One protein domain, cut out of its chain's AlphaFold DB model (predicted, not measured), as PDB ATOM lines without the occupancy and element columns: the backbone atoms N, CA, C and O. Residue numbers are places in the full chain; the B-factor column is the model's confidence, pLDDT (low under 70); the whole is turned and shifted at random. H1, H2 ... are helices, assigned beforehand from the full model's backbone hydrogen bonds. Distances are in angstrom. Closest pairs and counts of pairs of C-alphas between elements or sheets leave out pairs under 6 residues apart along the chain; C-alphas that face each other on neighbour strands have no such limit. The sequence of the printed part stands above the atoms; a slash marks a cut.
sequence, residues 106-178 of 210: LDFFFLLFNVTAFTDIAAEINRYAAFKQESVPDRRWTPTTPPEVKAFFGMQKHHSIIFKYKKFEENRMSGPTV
ATOM      1  N   LEU A 106      -0.931  30.701  35.979       85.38
ATOM      2  CA  LEU A 106      -2.262  30.172  36.263       85.38
ATOM      3  C   LEU A 106      -3.082  29.981  34.974       85.38
ATOM      4  O   LEU A 106      -3.818  29.004  34.861       85.38
ATOM      5  N   ASP A 107      -2.918  30.868  33.993       87.31
ATOM      6  CA  ASP A 107      -3.648  30.816  32.721       87.31
ATOM      7  C   ASP A 107      -3.204  29.605  31.894       87.31
ATOM      8  O   ASP A 107      -4.033  28.873  31.356       87.31
ATOM      9  N   PHE A 108      -1.903  29.304  31.908       88.19
ATOM     10  CA  PHE A 108      -1.359  28.075  31.322       88.19
ATOM     11  C   PHE A 108      -1.876  26.818  32.019       88.19
ATOM     12  O   PHE A 108      -2.171  25.821  31.366       88.19
ATOM     13  N   PHE A 109      -2.005  26.849  33.348       85.94
ATOM     14  CA  PHE A 109      -2.582  25.729  34.087       85.94
ATOM     15  C   PHE A 109      -4.033  25.465  33.662       85.94
ATOM     16  O   PHE A 109      -4.420  24.307  33.519       85.94
ATOM     17  N   PHE A 110      -4.816  26.511  33.393       87.62
ATOM     18  CA  PHE A 110      -6.185  26.360  32.900       87.62
ATOM     19  C   PHE A 110      -6.291  25.925  31.433       87.62
ATOM     20  O   PHE A 110      -7.370  25.519  31.026       87.62
ATOM     21  N   LEU A 111      -5.201  25.878  30.660       88.75
ATOM     22  CA  LEU A 111      -5.218  25.172  29.369       88.75
ATOM     23  C   LEU A 111      -5.406  23.657  29.545       88.75
ATOM     24  O   LEU A 111      -5.930  22.989  28.661       88.75
ATOM     25  N   LEU A 112      -4.979  23.109  30.687       86.25
ATOM     26  CA  LEU A 112      -5.047  21.673  30.975       86.25
ATOM     27  C   LEU A 112      -6.382  21.247  31.594       86.25
ATOM     28  O   LEU A 112      -6.701  20.060  31.612       86.25
ATOM     29  N   PHE A 113      -7.144  22.196  32.138       82.75
ATOM     30  CA  PHE A 113      -8.390  21.929  32.847       82.75
ATOM     31  C   PHE A 113      -9.506  22.767  32.246       82.75
ATOM     32  O   PHE A 113      -9.443  23.992  32.279       82.75
ATOM     33  N   ASN A 114     -10.566  22.110  31.774       81.69
ATOM     34  CA  ASN A 114     -11.773  22.816  31.361       81.69
ATOM     35  C   ASN A 114     -12.276  23.707  32.516       81.69
ATOM     36  O   ASN A 114     -12.227  23.319  33.684       81.69
ATOM     37  N   VAL A 115     -12.786  24.894  32.189       71.62
ATOM     38  CA  VAL A 115     -13.365  25.856  33.137       71.62
ATOM     39  C   VAL A 115     -14.461  25.212  34.001       71.62
ATOM     40  O   VAL A 115     -14.623  25.592  35.162       71.62
ATOM     41  N   THR A 116     -15.169  24.201  33.483       87.88
ATOM     42  CA  THR A 116     -16.203  23.460  34.227       87.88
ATOM     43  C   THR A 116     -15.654  22.380  35.157       87.88
ATOM     44  O   THR A 116     -16.356  21.976  36.079       87.88
ATOM     45  N   ALA A 117     -14.395  21.957  34.997       89.38
ATOM     46  CA  ALA A 117     -13.855  20.784  35.683       89.38
ATOM     47  C   ALA A 117     -13.953  20.894  37.212       89.38
ATOM     48  O   ALA A 117     -14.292  19.929  37.889       89.38
ATOM     49  N   PHE A 118     -13.711  22.079  37.780       90.69
ATOM     50  CA  PHE A 118     -13.835  22.284  39.230       90.69
ATOM     51  C   PHE A 118     -15.277  22.171  39.725       90.69
ATOM     52  O   PHE A 118     -15.504  21.734  40.852       90.69
ATOM     53  N   THR A 119     -16.241  22.558  38.891       93.31
ATOM     54  CA  THR A 119     -17.670  22.414  39.178       93.31
ATOM     55  C   THR A 119     -18.073  20.948  39.153       93.31
ATOM     56  O   THR A 119     -18.715  20.483  40.092       93.31
ATOM     57  N   ASP A 120     -17.630  20.212  38.136       93.94
ATOM     58  CA  ASP A 120     -17.955  18.796  37.959       93.94
ATOM     59  C   ASP A 120     -17.344  17.947  39.085       93.94
ATOM     60  O   ASP A 120     -18.025  17.125  39.700       93.94
ATOM     61  N   ILE A 121     -16.088  18.225  39.448       92.62
ATOM     62  CA  ILE A 121     -15.410  17.579  40.581       92.62
ATOM     63  C   ILE A 121     -16.139  17.880  41.895       92.62
ATOM     64  O   ILE A 121     -16.371  16.967  42.687       92.62
ATOM     65  N   ALA A 122     -16.524  19.137  42.144       92.50
ATOM     66  CA  ALA A 122     -17.263  19.494  43.356       92.50
ATOM     67  C   ALA A 122     -18.620  18.771  43.427       92.50
ATOM     68  O   ALA A 122     -19.000  18.271  44.487       92.50
ATOM     69  N   ALA A 123     -19.336  18.676  42.304       93.50
ATOM     70  CA  ALA A 123     -20.605  17.961  42.226       93.50
ATOM     71  C   ALA A 123     -20.442  16.468  42.551       93.50
ATOM     72  O   ALA A 123     -21.220  15.929  43.342       93.50
ATOM     73  N   GLU A 124     -19.413  15.818  42.009       94.75
ATOM     74  CA  GLU A 124     -19.163  14.396  42.252       94.75
ATOM     75  C   GLU A 124     -18.709  14.119  43.693       94.75
ATOM     76  O   GLU A 124     -19.207  13.189  44.328       94.75
ATOM     77  N   ILE A 125     -17.851  14.973  44.268       94.75
ATOM     78  CA  ILE A 125     -17.464  14.887  45.689       94.75
ATOM     79  C   ILE A 125     -18.706  14.953  46.582       94.75
ATOM     80  O   ILE A 125     -18.866  14.140  47.494       94.75
ATOM     81  N   ASN A 126     -19.610  15.892  46.304       93.56
ATOM     82  CA  ASN A 126     -20.838  16.053  47.075       93.56
ATOM     83  C   ASN A 126     -21.792  14.868  46.908       93.56
ATOM     84  O   ASN A 126     -22.387  14.425  47.892       93.56
ATOM     85  N   ARG A 127     -21.910  14.320  45.692       92.88
ATOM     86  CA  ARG A 127     -22.691  13.107  45.423       92.88
ATOM     87  C   ARG A 127     -22.159  11.922  46.228       92.88
ATOM     88  O   ARG A 127     -22.927  11.245  46.909       92.88
ATOM     89  N   TYR A 128     -20.846  11.705  46.203       93.00
ATOM     90  CA  TYR A 128     -20.209  10.633  46.960       93.00
ATOM     91  C   TYR A 128     -20.360  10.820  48.475       93.00
ATOM     92  O   TYR A 128     -20.643   9.866  49.203       93.00
ATOM     93  N   ALA A 129     -20.219  12.052  48.966       91.62
ATOM     94  CA  ALA A 129     -20.411  12.349  50.376       91.62
ATOM     95  C   ALA A 129     -21.850  12.082  50.832       91.62
ATOM     96  O   ALA A 129     -22.035  11.493  51.894       91.62
ATOM     97  N   ALA A 130     -22.855  12.436  50.024       90.94
ATOM     98  CA  ALA A 130     -24.254  12.129  50.314       90.94
ATOM     99  C   ALA A 130     -24.474  10.615  50.468       90.94
ATOM    100  O   ALA A 130     -25.009  10.180  51.485       90.94
ATOM    101  N   PHE A 131     -23.948   9.814  49.535       91.19
ATOM    102  CA  PHE A 131     -23.988   8.353  49.632       91.19
ATOM    103  C   PHE A 131     -23.329   7.831  50.921       91.19
ATOM    104  O   PHE A 131     -23.852   6.942  51.592       91.19
ATOM    105  N   LYS A 132     -22.185   8.396  51.327       92.00
ATOM    106  CA  LYS A 132     -21.509   7.986  52.571       92.00
ATOM    107  C   LYS A 132     -22.272   8.383  53.826       92.00
ATOM    108  O   LYS A 132     -22.293   7.600  54.781       92.00
ATOM    109  N   GLN A 133     -22.920   9.542  53.817       88.38
ATOM    110  CA  GLN A 133     -23.709  10.015  54.949       88.38
ATOM    111  C   GLN A 133     -24.915   9.135  55.272       88.38
ATOM    112  O   GLN A 133     -25.307   9.089  56.436       88.38
ATOM    113  N   GLU A 134     -25.466   8.412  54.293       91.12
ATOM    114  CA  GLU A 134     -26.538   7.438  54.539       91.12
ATOM    115  C   GLU A 134     -26.086   6.325  55.494       91.12
ATOM    116  O   GLU A 134     -26.861   5.855  56.326       91.12
ATOM    117  N   SER A 135     -24.812   5.929  55.408       90.44
ATOM    118  CA  SER A 135     -24.227   4.878  56.247       90.44
ATOM    119  C   SER A 135     -23.602   5.406  57.541       90.44
ATOM    120  O   SER A 135     -23.787   4.822  58.609       90.44
ATOM    121  N   VAL A 136     -22.854   6.510  57.459       90.88
ATOM    122  CA  VAL A 136     -22.116   7.105  58.577       90.88
ATOM    123  C   VAL A 136     -22.340   8.616  58.538       90.88
ATOM    124  O   VAL A 136     -21.596   9.336  57.865       90.88
ATOM    125  N   PRO A 137     -23.374   9.123  59.230       88.00
ATOM    126  CA  PRO A 137     -23.704  10.538  59.186       88.00
ATOM    127  C   PRO A 137     -22.683  11.360  59.978       88.00
ATOM    128  O   PRO A 137     -22.525  11.188  61.190       88.00
ATOM    129  N   ASP A 138     -22.031  12.309  59.306       90.06
ATOM    130  CA  ASP A 138     -21.178  13.309  59.946       90.06
ATOM    131  C   ASP A 138     -21.887  14.665  60.014       90.06
ATOM    132  O   ASP A 138     -22.170  15.300  59.001       90.06
ATOM    133  N   ARG A 139     -22.141  15.142  61.238       88.12
ATOM    134  CA  ARG A 139     -22.812  16.427  61.489       88.12
ATOM    135  C   ARG A 139     -21.962  17.647  61.125       88.12
ATOM    136  O   ARG A 139     -22.516  18.739  61.077       88.12
ATOM    137  N   ARG A 140     -20.643  17.494  60.949       90.12
ATOM    138  CA  ARG A 140     -19.754  18.605  60.559       90.12
ATOM    139  C   ARG A 140     -19.532  18.700  59.053       90.12
ATOM    140  O   ARG A 140     -18.876  19.637  58.605       90.12
ATOM    141  N   TRP A 141     -20.050  17.751  58.273       88.56
ATOM    142  CA  TRP A 141     -19.894  17.790  56.827       88.56
ATOM    143  C   TRP A 141     -20.610  19.000  56.227       88.56
ATOM    144  O   TRP A 141     -21.769  19.276  56.541       88.56
ATOM    145  N   THR A 142     -19.929  19.667  55.303       92.38
ATOM    146  CA  THR A 142     -20.487  20.736  54.478       92.38
ATOM    147  C   THR A 142     -20.202  20.441  53.004       92.38
ATOM    148  O   THR A 142     -19.170  19.839  52.698       92.38
ATOM    149  N   PRO A 143     -21.113  20.800  52.080       92.19
ATOM    150  CA  PRO A 143     -20.885  20.582  50.658       92.19
ATOM    151  C   PRO A 143     -19.646  21.329  50.161       92.19
ATOM    152  O   PRO A 143     -19.488  22.518  50.419       92.19
ATOM    153  N   THR A 144     -18.806  20.633  49.403       93.25
ATOM    154  CA  THR A 144     -17.611  21.182  48.765       93.25
ATOM    155  C   THR A 144     -17.986  22.105  47.608       93.25
ATOM    156  O   THR A 144     -18.861  21.790  46.796       93.25
ATOM    157  N   THR A 145     -17.292  23.232  47.497       92.88
ATOM    158  CA  THR A 145     -17.492  24.257  46.469       92.88
ATOM    159  C   THR A 145     -16.355  24.263  45.433       92.88
ATOM    160  O   THR A 145     -15.227  23.867  45.741       92.88
ATOM    161  N   PRO A 146     -16.579  24.754  44.199       91.56
ATOM    162  CA  PRO A 146     -15.522  24.818  43.183       91.56
ATOM    163  C   PRO A 146     -14.270  25.617  43.610       91.56
ATOM    164  O   PRO A 146     -13.155  25.181  43.302       91.56
ATOM    165  N   PRO A 147     -14.384  26.750  44.342       90.94
ATOM    166  CA  PRO A 147     -13.220  27.439  44.901       90.94
ATOM    167  C   PRO A 147     -12.406  26.580  45.877       90.94
ATOM    168  O   PRO A 147     -11.179  26.646  45.849       90.94
ATOM    169  N   GLU A 148     -13.053  25.749  46.696       90.06
ATOM    170  CA  GLU A 148     -12.366  24.835  47.621       90.06
ATOM    171  C   GLU A 148     -11.630  23.726  46.873       90.06
ATOM    172  O   GLU A 148     -10.485  23.421  47.206       90.06
ATOM    173  N   VAL A 149     -12.225  23.185  45.804       89.50
ATOM    174  CA  VAL A 149     -11.537  22.236  44.917       89.50
ATOM    175  C   VAL A 149     -10.296  22.895  44.304       89.50
ATOM    176  O   VAL A 149      -9.203  22.330  44.353       89.50
ATOM    177  N   LYS A 150     -10.419  24.124  43.786       89.00
ATOM    178  CA  LYS A 150      -9.280  24.877  43.235       89.00
ATOM    179  C   LYS A 150      -8.188  25.113  44.289       89.00
ATOM    180  O   LYS A 150      -7.006  24.919  44.001       89.00
ATOM    181  N   ALA A 151      -8.572  25.475  45.513       87.31
ATOM    182  CA  ALA A 151      -7.645  25.640  46.629       87.31
ATOM    183  C   ALA A 151      -6.936  24.323  46.987       87.31
ATOM    184  O   ALA A 151      -5.723  24.318  47.199       87.31
ATOM    185  N   PHE A 152      -7.655  23.196  46.978       87.88
ATOM    186  CA  PHE A 152      -7.084  21.871  47.205       87.88
ATOM    187  C   PHE A 152      -6.004  21.521  46.177       87.88
ATOM    188  O   PHE A 152      -4.907  21.120  46.567       87.88
ATOM    189  N   PHE A 153      -6.244  21.747  44.882       86.38
ATOM    190  CA  PHE A 153      -5.210  21.553  43.857       86.38
ATOM    191  C   PHE A 153      -3.985  22.444  44.094       86.38
ATOM    192  O   PHE A 153      -2.852  21.968  43.975       86.38
ATOM    193  N   GLY A 154      -4.196  23.703  44.489       84.94
ATOM    194  CA  GLY A 154      -3.116  24.606  44.891       84.94
ATOM    195  C   GLY A 154      -2.273  24.032  46.037       84.94
ATOM    196  O   GLY A 154      -1.045  23.994  45.942       84.94
ATOM    197  N   MET A 155      -2.924  23.498  47.076       80.50
ATOM    198  CA  MET A 155      -2.246  22.842  48.200       80.50
ATOM    199  C   MET A 155      -1.464  21.599  47.764       80.50
ATOM    200  O   MET A 155      -0.312  21.438  48.166       80.50
ATOM    201  N   GLN A 156      -2.030  20.746  46.907       83.00
ATOM    202  CA  GLN A 156      -1.340  19.546  46.418       83.00
ATOM    203  C   GLN A 156      -0.089  19.889  45.604       83.00
ATOM    204  O   GLN A 156       0.963  19.264  45.772       83.00
ATOM    205  N   LYS A 157      -0.167  20.917  44.751       78.12
ATOM    206  CA  LYS A 157       0.996  21.414  44.003       78.12
ATOM    207  C   LYS A 157       2.067  21.950  44.950       78.12
ATOM    208  O   LYS A 157       3.225  21.559  44.821       78.12
ATOM    209  N   HIS A 158       1.686  22.770  45.927       76.75
ATOM    210  CA  HIS A 158       2.614  23.307  46.923       76.75
ATOM    211  C   HIS A 158       3.292  22.202  47.749       76.75
ATOM    212  O   HIS A 158       4.515  22.188  47.873       76.75
ATOM    213  N   HIS A 159       2.521  21.224  48.232       75.06
ATOM    214  CA  HIS A 159       3.046  20.089  48.990       75.06
ATOM    215  C   HIS A 159       4.026  19.246  48.160       75.06
ATOM    216  O   HIS A 159       5.100  18.887  48.643       75.06
ATOM    217  N   SER A 160       3.708  18.984  46.886       72.25
ATOM    218  CA  SER A 160       4.610  18.267  45.975       72.25
ATOM    219  C   SER A 160       5.936  19.005  45.778       72.25
ATOM    220  O   SER A 160       6.997  18.381  45.782       72.25
ATOM    221  N   ILE A 161       5.880  20.333  45.645       76.25
ATOM    222  CA  ILE A 161       7.061  21.183  45.505       76.25
ATOM    223  C   ILE A 161       7.920  21.101  46.771       76.25
ATOM    224  O   ILE A 161       9.093  20.746  46.676       76.25
ATOM    225  N   ILE A 162       7.338  21.328  47.953       74.19
ATOM    226  CA  ILE A 162       8.062  21.248  49.232       74.19
ATOM    227  C   ILE A 162       8.695  19.871  49.426       74.19
ATOM    228  O   ILE A 162       9.863  19.780  49.792       74.19
ATOM    229  N   PHE A 163       7.953  18.793  49.168       69.56
ATOM    230  CA  PHE A 163       8.465  17.439  49.354       69.56
ATOM    231  C   PHE A 163       9.648  17.141  48.422       69.56
ATOM    232  O   PHE A 163      10.644  16.558  48.854       69.56
ATOM    233  N   LYS A 164       9.577  17.581  47.158       64.50
ATOM    234  CA  LYS A 164      10.696  17.468  46.211       64.50
ATOM    235  C   LYS A 164      11.904  18.284  46.660       64.50
ATOM    236  O   LYS A 164      13.010  17.755  46.607       64.50
ATOM    237  N   TYR A 165      11.701  19.510  47.142       64.94
ATOM    238  CA  TYR A 165      12.781  20.327  47.701       64.94
ATOM    239  C   TYR A 165      13.408  19.669  48.928       64.94
ATOM    240  O   TYR A 165      14.621  19.528  48.977       64.94
ATOM    241  N   LYS A 166      12.609  19.166  49.872       67.44
ATOM    242  CA  LYS A 166      13.116  18.465  51.057       67.44
ATOM    243  C   LYS A 166      13.932  17.225  50.686       67.44
ATOM    244  O   LYS A 166      15.003  17.026  51.240       67.44
ATOM    245  N   LYS A 167      13.460  16.429  49.722       63.19
ATOM    246  CA  LYS A 167      14.174  15.242  49.225       63.19
ATOM    247  C   LYS A 167      15.458  15.607  48.470       63.19
ATOM    248  O   LYS A 167      16.459  14.910  48.586       63.19
ATOM    249  N   PHE A 168      15.441  16.691  47.698       61.00
ATOM    250  CA  PHE A 168      16.631  17.223  47.034       61.00
ATOM    251  C   PHE A 168      17.661  17.741  48.048       61.00
ATOM    252  O   PHE A 168      18.845  17.445  47.913       61.00
ATOM    253  N   GLU A 169      17.214  18.435  49.095       59.12
ATOM    254  CA  GLU A 169      18.078  18.941  50.162       59.12
ATOM    255  C   GLU A 169      18.623  17.827  51.060       59.12
ATOM    256  O   GLU A 169      19.796  17.853  51.406       59.12
ATOM    257  N   GLU A 170      17.837  16.797  51.374       62.88
ATOM    258  CA  GLU A 170      18.315  15.595  52.074       62.88
ATOM    259  C   GLU A 170      19.421  14.888  51.272       62.88
ATOM    260  O   GLU A 170      20.449  14.501  51.828       62.88
ATOM    261  N   ASN A 171      19.275  14.830  49.944       59.34
ATOM    262  CA  ASN A 171      20.306  14.308  49.048       59.34
ATOM    263  C   ASN A 171      21.534  15.239  48.929       59.34
ATOM    264  O   ASN A 171      22.646  14.749  48.741       59.34
ATOM    265  N   ARG A 172      21.370  16.566  49.055       55.19
ATOM    266  CA  ARG A 172      22.477  17.550  49.083       55.19
ATOM    267  C   ARG A 172      23.223  17.580  50.415       55.19
ATOM    268  O   ARG A 172      24.433  17.771  50.413       55.19
ATOM    269  N   MET A 173      22.529  17.366  51.531       52.16
ATOM    270  CA  MET A 173      23.067  17.336  52.899       52.16
ATOM    271  C   MET A 173      23.909  16.087  53.202       52.16
ATOM    272  O   MET A 173      24.548  16.014  54.248       52.16
ATOM    273  N   SER A 174      23.981  15.132  52.267       55.88
ATOM    274  CA  SER A 174      25.054  14.129  52.227       55.88
ATOM    275  C   SER A 174      26.415  14.721  51.799       55.88
ATOM    276  O   SER A 174      27.424  14.015  51.845       55.88
ATOM    277  N   GLY A 175      26.467  15.988  51.375       58.28
ATOM    278  CA  GLY A 175      27.681  16.781  51.157       58.28
ATOM    279  C   GLY A 175      27.821  17.911  52.194       58.28
ATOM    280  O   GLY A 175      26.847  18.258  52.863       58.28
ATOM    281  N   PRO A 176      29.027  18.489  52.371       46.47
ATOM    282  CA  PRO A 176      29.318  19.393  53.481       46.47
ATOM    283  C   PRO A 176      28.489  20.689  53.424       46.47
ATOM    284  O   PRO A 176      28.407  21.373  52.406       46.47
ATOM    285  N   THR A 177      27.880  20.980  54.571       48.88
ATOM    286  CA  THR A 177      26.804  21.930  54.884       48.88
ATOM    287  C   THR A 177      27.093  23.398  54.537       48.88
ATOM    288  O   THR A 177      28.118  23.942  54.941       48.88
ATOM    289  N   VAL A 178      26.119  24.095  53.931       48.31
ATOM    290  CA  VAL A 178      26.037  25.572  53.943       48.31
ATOM    291  C   VAL A 178      24.744  25.976  54.658       48.31
ATOM    292  O   VAL A 178      23.645  25.767  54.156       48.31
TER     293      VAL A 178
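AT A GLANCE: This is residues 106 to 178 of the 210 residues of an uncharacterized protein of Capitella teleta (UniProt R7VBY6). Two helices, H2 and the longer H3, meet near their first residues at a corner and make an open L, with a short helix, H1, sticking out before them. After H2 the link of residues 136 to 145 folds back to the corner, and from there H3 runs off as a long arm whose residues 154 to 172 stand free. The printed part has 73 residues with three named helices, H1, H2 and H3 in that order, and no named strand; the class is all helix. The whole is extended and flat, with a radius of gyration of the C-alphas of 18.5 A and spans of 57 by 34 by 14 A.

HOW THE PARTS SIT: Begin at H1, residues 106 to 111, which touches no helix. A tight link of 5 residues leads to H2, residues 117 to 135, and H1 and H2 are apart. A short link of 10 residues leads on to H3, residues 146 to 172. Look at Phe 118 and Pro 146: their C-alphas, 5.0 A apart, are the closest of H2 and H3, which touch. H2 touches H3 with residues 118 to 122 alone, and H3 touches H2 with residues 146 to 150 alone. Their lines are about perpendicular, at 83 degrees. H1 and H3 are apart. In H1 and H3 every O i to N i+4 pair is within hydrogen-bond range; in H2, 14 of 15 are.

IN THESE COORDINATES: Find C-alpha 106 at (-2.262, 30.172, 36.263), where H1 begins; it is 9.0 A long. Find C-alpha 117 at (-13.855, 20.784, 35.683); from there H2 runs 28.0 A to C-alpha 135. H3 runs 39.1 A from C-alpha 146 to C-alpha 172 at (22.477, 17.550, 49.083).

THE WHOLE: The two C-alphas farthest apart, those of Glu 134 and Pro 176, are 57.1 A apart. The printed part has no cut and no long link. Residues 106 to 115 and 154 to 178 stand free; the body without them spans 29 by 16 by 12 A. The mean pLDDT of the printed part is 81.4, and residues 163 to 178 are under 70.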